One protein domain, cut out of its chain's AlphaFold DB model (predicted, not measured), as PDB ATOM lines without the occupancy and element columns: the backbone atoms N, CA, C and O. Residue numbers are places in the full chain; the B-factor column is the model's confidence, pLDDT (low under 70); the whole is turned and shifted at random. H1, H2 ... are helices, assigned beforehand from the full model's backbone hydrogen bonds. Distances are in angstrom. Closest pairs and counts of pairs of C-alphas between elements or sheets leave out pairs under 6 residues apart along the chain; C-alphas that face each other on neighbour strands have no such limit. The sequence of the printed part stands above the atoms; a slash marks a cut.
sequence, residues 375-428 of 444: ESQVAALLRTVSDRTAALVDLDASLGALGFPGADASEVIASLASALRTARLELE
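AT A GLANCE: This is residues 375 to 428 of the 444 residues of an uncharacterized protein of Colletotrichum higginsianum (strain IMI 349063) (UniProt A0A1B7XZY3). Two helices follow each other along one thin rod, H1 and then H2, with a link that folds back between them and gives the chain the course of a stretched Z. H2 begins near the last turns of H1 and runs on the same way, and the far parts of both helices, residues 375 to 395 and residues 420 to 428, stick out free at the two ends. The printed part has 54 residues with two named helices, in the order H1, H2, and no named strand; its class is all helix. It is extended, with a radius of gyration of the C-alphas of 16.6 A and spans of 59 by 17 by 17 A.

IN THESE COORDINATES: H1, residues 375 to 401, begins with C-alpha 375 at (-18.618, -24.520, 36.004) and ends with C-alpha 401 at (12.050, -31.193, 13.364), a length of 38.7 A. Residues 402 to 408 link it to H2, residues 409 to 428, which is 28.3 A long. C-alpha 409 is at (-1.970, -32.973, 8.593) and C-alpha 428 at (16.393, -50.780, -3.615).

HOW THE PARTS SIT: H1 and H2 are close but not clearly touching, with 1 pair of C-alphas within 8 A. Their closest C-alphas, those of Leu 399 and Val 412, are 7.7 A apart. The two helices run the same way at a shallow tilt of 32 degrees, only just short of steep. Their centres are 27.8 A apart. In H1 and H2 every O i to N i+4 pair is within hydrogen-bond range.

THE WHOLE: The two C-alphas farthest apart are those of Glu 375 and Glu 428, at 59.0 A. The link from H1 to H2 is short, with 7 residues, and the printed part has no cut. The mean pLDDT of the printed part is 90.9, and no printed residue is under 70.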
ATOM      1  N   GLU A 375     -19.778 -25.411  36.152       84.81
ATOM      2  CA  GLU A 375     -18.618 -24.520  36.004       84.81
ATOM      3  C   GLU A 375     -17.291 -25.275  36.143       84.81
ATOM      4  O   GLU A 375     -16.387 -25.110  35.317       84.81
ATOM      5  N   SER A 376     -17.179 -26.157  37.142       83.94
ATOM      6  CA  SER A 376     -15.985 -26.984  37.336       83.94
ATOM      7  C   SER A 376     -15.750 -27.944  36.163       83.94
ATOM      8  O   SER A 376     -14.612 -28.144  35.733       83.94
ATOM      9  N   GLN A 377     -16.828 -28.482  35.589       82.81
ATOM     10  CA  GLN A 377     -16.788 -29.411  34.468       82.81
ATOM     11  C   GLN A 377     -16.405 -28.702  33.165       82.81
ATOM     12  O   GLN A 377     -15.561 -29.199  32.420       82.81
ATOM     13  N   VAL A 378     -16.943 -27.505  32.915       88.44
ATOM     14  CA  VAL A 378     -16.539 -26.648  31.790       88.44
ATOM     15  C   VAL A 378     -15.071 -26.251  31.926       88.44
ATOM     16  O   VAL A 378     -14.322 -26.353  30.956       88.44
ATOM     17  N   ALA A 379     -14.620 -25.871  33.124       86.56
ATOM     18  CA  ALA A 379     -13.217 -25.548  33.370       86.56
ATOM     19  C   ALA A 379     -12.293 -26.753  33.123       86.56
ATOM     20  O   ALA A 379     -11.232 -26.605  32.509       86.56
ATOM     21  N   ALA A 380     -12.702 -27.954  33.544       86.19
ATOM     22  CA  ALA A 380     -11.975 -29.188  33.265       86.19
ATOM     23  C   ALA A 380     -11.922 -29.483  31.759       86.19
ATOM     24  O   ALA A 380     -10.846 -29.756  31.231       86.19
ATOM     25  N   LEU A 381     -13.043 -29.359  31.040       92.81
ATOM     26  CA  LEU A 381     -13.093 -29.559  29.590       92.81
ATOM     27  C   LEU A 381     -12.195 -28.564  28.851       92.81
ATOM     28  O   LEU A 381     -11.366 -28.984  28.046       92.81
ATOM     29  N   LEU A 382     -12.284 -27.274  29.173       93.69
ATOM     30  CA  LEU A 382     -11.425 -26.243  28.588       93.69
ATOM     31  C   LEU A 382      -9.945 -26.536  28.835       93.69
ATOM     32  O   LEU A 382      -9.133 -26.419  27.917       93.69
ATOM     33  N   ARG A 383      -9.597 -26.991  30.044       92.25
ATOM     34  CA  ARG A 383      -8.233 -27.417  30.359       92.25
ATOM     35  C   ARG A 383      -7.805 -28.619  29.521       92.25
ATOM     36  O   ARG A 383      -6.737 -28.576  28.927       92.25
ATOM     37  N   THR A 384      -8.635 -29.654  29.404       95.12
ATOM     38  CA  THR A 384      -8.293 -30.836  28.592       95.12
ATOM     39  C   THR A 384      -8.151 -30.513  27.107       95.12
ATOM     40  O   THR A 384      -7.280 -31.074  26.448       95.12
ATOM     41  N   VAL A 385      -8.971 -29.604  26.571       95.19
ATOM     42  CA  VAL A 385      -8.842 -29.137  25.185       95.19
ATOM     43  C   VAL A 385      -7.546 -28.354  25.025       95.19
ATOM     44  O   VAL A 385      -6.810 -28.630  24.087       95.19
ATOM     45  N   SER A 386      -7.223 -27.464  25.966       95.44
ATOM     46  CA  SER A 386      -5.955 -26.725  25.973       95.44
ATOM     47  C   SER A 386      -4.731 -27.642  26.061       95.44
ATOM     48  O   SER A 386      -3.738 -27.405  25.380       95.44
ATOM     49  N   ASP A 387      -4.778 -28.685  26.891       96.19
ATOM     50  CA  ASP A 387      -3.672 -29.637  27.037       96.19
ATOM     51  C   ASP A 387      -3.510 -30.479  25.756       96.19
ATOM     52  O   ASP A 387      -2.393 -30.724  25.300       96.19
ATOM     53  N   ARG A 388      -4.622 -30.880  25.119       95.62
ATOM     54  CA  ARG A 388      -4.602 -31.603  23.836       95.62
ATOM     55  C   ARG A 388      -4.106 -30.736  22.684       95.62
ATOM     56  O   ARG A 388      -3.346 -31.233  21.860       95.62
ATOM     57  N   THR A 389      -4.509 -29.469  22.605       94.75
ATOM     58  CA  THR A 389      -4.017 -28.565  21.556       94.75
ATOM     59  C   THR A 389      -2.532 -28.278  21.729       94.75
ATOM     60  O   THR A 389      -1.810 -28.306  20.739       94.75
ATOM     61  N   ALA A 390      -2.049 -28.100  22.963       94.94
ATOM     62  CA  ALA A 390      -0.618 -27.984  23.236       94.94
ATOM     63  C   ALA A 390       0.149 -29.239  22.782       94.94
ATOM     64  O   ALA A 390       1.136 -29.123  22.063       94.94
ATOM     65  N   ALA A 391      -0.356 -30.434  23.104       95.88
ATOM     66  CA  ALA A 391       0.253 -31.686  22.658       95.88
ATOM     67  C   ALA A 391       0.269 -31.839  21.123       95.88
ATOM     68  O   ALA A 391       1.218 -32.394  20.576       95.88
ATOM     69  N   LEU A 392      -0.758 -31.348  20.418       92.19
ATOM     70  CA  LEU A 392      -0.784 -31.342  18.952       92.19
ATOM     71  C   LEU A 392       0.239 -30.371  18.357       92.19
ATOM     72  O   LEU A 392       0.889 -30.720  17.381       92.19
ATOM     73  N   VAL A 393       0.419 -29.193  18.957       92.75
ATOM     74  CA  VAL A 393       1.459 -28.236  18.544       92.75
ATOM     75  C   VAL A 393       2.857 -28.812  18.780       92.75
ATOM     76  O   VAL A 393       3.725 -28.686  17.918       92.75
ATOM     77  N   ASP A 394       3.075 -29.495  19.905       94.62
ATOM     78  CA  ASP A 394       4.339 -30.184  20.183       94.62
ATOM     79  C   ASP A 394       4.605 -31.311  19.171       94.62
ATOM     80  O   ASP A 394       5.741 -31.503  18.727       94.62
ATOM     81  N   LEU A 395       3.562 -32.052  18.780       92.12
ATOM     82  CA  LEU A 395       3.645 -33.091  17.754       92.12
ATOM     83  C   LEU A 395       3.991 -32.489  16.389       92.12
ATOM     84  O   LEU A 395       4.895 -32.993  15.726       92.12
ATOM     85  N   ASP A 396       3.329 -31.405  15.993       91.75
ATOM     86  CA  ASP A 396       3.594 -30.698  14.738       91.75
ATOM     87  C   ASP A 396       5.034 -30.159  14.683       91.75
ATOM     88  O   ASP A 396       5.773 -30.406  13.729       91.75
ATOM     89  N   ALA A 397       5.505 -29.552  15.778       90.50
ATOM     90  CA  ALA A 397       6.893 -29.117  15.911       90.50
ATOM     91  C   ALA A 397       7.889 -30.290  15.830       90.50
ATOM     92  O   ALA A 397       8.951 -30.161  15.218       90.50
ATOM     93  N   SER A 398       7.554 -31.443  16.420       94.69
ATOM     94  CA  SER A 398       8.361 -32.666  16.344       94.69
ATOM     95  C   SER A 398       8.428 -33.220  14.916       94.69
ATOM     96  O   SER A 398       9.512 -33.565  14.441       94.69
ATOM     97  N   LEU A 399       7.305 -33.251  14.189       91.06
ATOM     98  CA  LEU A 399       7.267 -33.673  12.784       91.06
ATOM     99  C   LEU A 399       8.053 -32.712  11.882       91.06
ATOM    100  O   LEU A 399       8.834 -33.168  11.044       91.06
ATOM    101  N   GLY A 400       7.950 -31.404  12.126       88.81
ATOM    102  CA  GLY A 400       8.783 -30.399  11.469       88.81
ATOM    103  C   GLY A 400      10.279 -30.597  11.744       88.81
ATOM    104  O   GLY A 400      11.089 -30.540  10.818       88.81
ATOM    105  N   ALA A 401      10.661 -30.908  12.988       91.69
ATOM    106  CA  ALA A 401      12.050 -31.193  13.364       91.69
ATOM    107  C   ALA A 401      12.603 -32.483  12.728       91.69
ATOM    108  O   ALA A 401      13.797 -32.560  12.438       91.69
ATOM    109  N   LEU A 402      11.744 -33.477  12.481       90.75
ATOM    110  CA  LEU A 402      12.082 -34.704  11.750       90.75
ATOM    111  C   LEU A 402      12.178 -34.498  10.228       90.75
ATOM    112  O   LEU A 402      12.552 -35.427   9.514       90.75
ATOM    113  N   GLY A 403      11.890 -33.291   9.732       88.81
ATOM    114  CA  GLY A 403      12.008 -32.941   8.318       88.81
ATOM    115  C   GLY A 403      10.758 -33.238   7.494       88.81
ATOM    116  O   GLY A 403      10.861 -33.328   6.273       88.81
ATOM    117  N   PHE A 404       9.590 -33.366   8.131       89.75
ATOM    118  CA  PHE A 404       8.303 -33.520   7.451       89.75
ATOM    119  C   PHE A 404       7.520 -32.199   7.489       89.75
ATOM    120  O   PHE A 404       6.693 -32.006   8.379       89.75
ATOM    121  N   PRO A 405       7.774 -31.255   6.561       85.62
ATOM    122  CA  PRO A 405       7.027 -30.004   6.505       85.62
ATOM    123  C   PRO A 405       5.600 -30.228   5.991       85.62
ATOM    124  O   PRO A 405       5.381 -31.044   5.094       85.62
ATOM    125  N   GLY A 406       4.658 -29.449   6.515       85.12
ATOM    126  CA  GLY A 406       3.286 -29.331   6.023       85.12
ATOM    127  C   GLY A 406       2.522 -28.294   6.844       85.12
ATOM    128  O   GLY A 406       2.815 -28.119   8.023       85.12
ATOM    129  N   ALA A 407       1.597 -27.569   6.216       85.00
ATOM    130  CA  ALA A 407       0.697 -26.646   6.910       85.00
ATOM    131  C   ALA A 407      -0.505 -27.383   7.523       85.00
ATOM    132  O   ALA A 407      -1.017 -26.974   8.562       85.00
ATOM    133  N   ASP A 408      -0.905 -28.490   6.893       88.12
ATOM    134  CA  ASP A 408      -2.009 -29.346   7.314       88.12
ATOM    135  C   ASP A 408      -1.548 -30.799   7.508       88.12
ATOM    136  O   ASP A 408      -0.590 -31.268   6.887       88.12
ATOM    137  N   ALA A 409      -2.283 -31.567   8.320       88.44
ATOM    138  CA  ALA A 409      -1.970 -32.973   8.593       88.44
ATOM    139  C   ALA A 409      -1.873 -33.831   7.314       88.44
ATOM    140  O   ALA A 409      -1.051 -34.742   7.236       88.44
ATOM    141  N   SER A 410      -2.684 -33.532   6.295       91.19
ATOM    142  CA  SER A 410      -2.639 -34.195   4.987       91.19
ATOM    143  C   SER A 410      -1.318 -33.951   4.254       91.19
ATOM    144  O   SER A 410      -0.768 -34.880   3.662       91.19
ATOM    145  N   GLU A 411      -0.780 -32.732   4.323       91.81
ATOM    146  CA  GLU A 411       0.504 -32.371   3.718       91.81
ATOM    147  C   GLU A 411       1.668 -33.044   4.446       91.81
ATOM    148  O   GLU A 411       2.553 -33.602   3.797       91.81
ATOM    149  N   VAL A 412       1.630 -33.083   5.782       91.56
ATOM    150  CA  VAL A 412       2.646 -33.777   6.588       91.56
ATOM    151  C   VAL A 412       2.646 -35.283   6.289       91.56
ATOM    152  O   VAL A 412       3.708 -35.880   6.104       91.56
ATOM    153  N   ILE A 413       1.467 -35.904   6.148       93.31
ATOM    154  CA  ILE A 413       1.338 -37.316   5.743       93.31
ATOM    155  C   ILE A 413       1.869 -37.535   4.320       93.31
ATOM    156  O   ILE A 413       2.574 -38.515   4.076       93.31
ATOM    157  N   ALA A 414       1.572 -36.637   3.376       93.06
ATOM    158  CA  ALA A 414       2.086 -36.727   2.009       93.06
ATOM    159  C   ALA A 414       3.618 -36.598   1.962       93.06
ATOM    160  O   ALA A 414       4.284 -37.363   1.257       93.06
ATOM    161  N   SER A 415       4.180 -35.684   2.757       92.88
ATOM    162  CA  SER A 415       5.621 -35.496   2.937       92.88
ATOM    163  C   SER A 415       6.284 -36.757   3.499       92.88
ATOM    164  O   SER A 415       7.242 -37.273   2.918       92.88
ATOM    165  N   LEU A 416       5.699 -37.346   4.546       93.38
ATOM    166  CA  LEU A 416       6.157 -38.602   5.138       93.38
ATOM    167  C   LEU A 416       6.081 -39.772   4.146       93.38
ATOM    168  O   LEU A 416       7.041 -40.528   4.002       93.38
ATOM    169  N   ALA A 417       4.984 -39.898   3.400       93.12
ATOM    170  CA  ALA A 417       4.832 -40.924   2.370       93.12
ATOM    171  C   ALA A 417       5.853 -40.764   1.227       93.12
ATOM    172  O   ALA A 417       6.362 -41.760   0.706       93.12
ATOM    173  N   SER A 418       6.171 -39.527   0.838       92.75
ATOM    174  CA  SER A 418       7.194 -39.225  -0.168       92.75
ATOM    175  C   SER A 418       8.600 -39.575   0.327       92.75
ATOM    176  O   SER A 418       9.348 -40.258  -0.375       92.75
ATOM    177  N   ALA A 419       8.941 -39.190   1.558       92.38
ATOM    178  CA  ALA A 419      10.224 -39.503   2.177       92.38
ATOM    179  C   ALA A 419      10.427 -41.017   2.336       92.38
ATOM    180  O   ALA A 419      11.472 -41.536   1.953       92.38
ATOM    181  N   LEU A 420       9.411 -41.749   2.809       92.31
ATOM    182  CA  LEU A 420       9.467 -43.211   2.906       92.31
ATOM    183  C   LEU A 420       9.571 -43.881   1.533       92.31
ATOM    184  O   LEU A 420      10.310 -44.853   1.381       92.31
ATOM    185  N   ARG A 421       8.871 -43.365   0.513       91.19
ATOM    186  CA  ARG A 421       9.013 -43.854  -0.866       91.19
ATOM    187  C   ARG A 421      10.428 -43.609  -1.395       91.19
ATOM    188  O   ARG A 421      10.993 -44.505  -2.010       91.19
ATOM    189  N   THR A 422      10.997 -42.436  -1.139       91.62
ATOM    190  CA  THR A 422      12.359 -42.083  -1.564       91.62
ATOM    191  C   THR A 422      13.384 -42.979  -0.876       91.62
ATOM    192  O   THR A 422      14.166 -43.631  -1.558       91.62
ATOM    193  N   ALA A 423      13.301 -43.122   0.449       90.12
ATOM    194  CA  ALA A 423      14.164 -44.014   1.218       90.12
ATOM    195  C   ALA A 423      14.047 -45.474   0.753       90.12
ATOM    196  O   ALA A 423      15.047 -46.180   0.664       90.12
ATOM    197  N   ARG A 424      12.839 -45.933   0.395       87.88
ATOM    198  CA  ARG A 424      12.649 -47.260  -0.204       87.88
ATOM    199  C   ARG A 424      13.394 -47.394  -1.530       87.88
ATOM    200  O   ARG A 424      14.061 -48.403  -1.723       87.88
ATOM    201  N   LEU A 425      13.261 -46.422  -2.434       88.50
ATOM    202  CA  LEU A 425      13.959 -46.454  -3.720       88.50
ATOM    203  C   LEU A 425      15.478 -46.438  -3.515       88.50
ATOM    204  O   LEU A 425      16.174 -47.228  -4.138       88.50
ATOM    205  N   GLU A 426      15.993 -45.605  -2.607       89.75
ATOM    206  CA  GLU A 426      17.420 -45.578  -2.252       89.75
ATOM    207  C   GLU A 426      17.911 -46.925  -1.711       89.75
ATOM    208  O   GLU A 426      18.980 -47.393  -2.103       89.75
ATOM    209  N   LEU A 427      17.121 -47.587  -0.862       87.50
ATOM    210  CA  LEU A 427      17.433 -48.935  -0.392       87.50
ATOM    211  C   LEU A 427      17.428 -49.950  -1.538       87.50
ATOM    212  O   LEU A 427      18.346 -50.752  -1.625       87.50
ATOM    213  N   GLU A 428      16.452 -49.897  -2.444       86.50
ATOM    214  CA  GLU A 428      16.393 -50.780  -3.615       86.50
ATOM    215  C   GLU A 428      17.587 -50.574  -4.564       86.50
ATOM    216  O   GLU A 428      18.105 -51.541  -5.120       86.50
TER     217      GLU A 428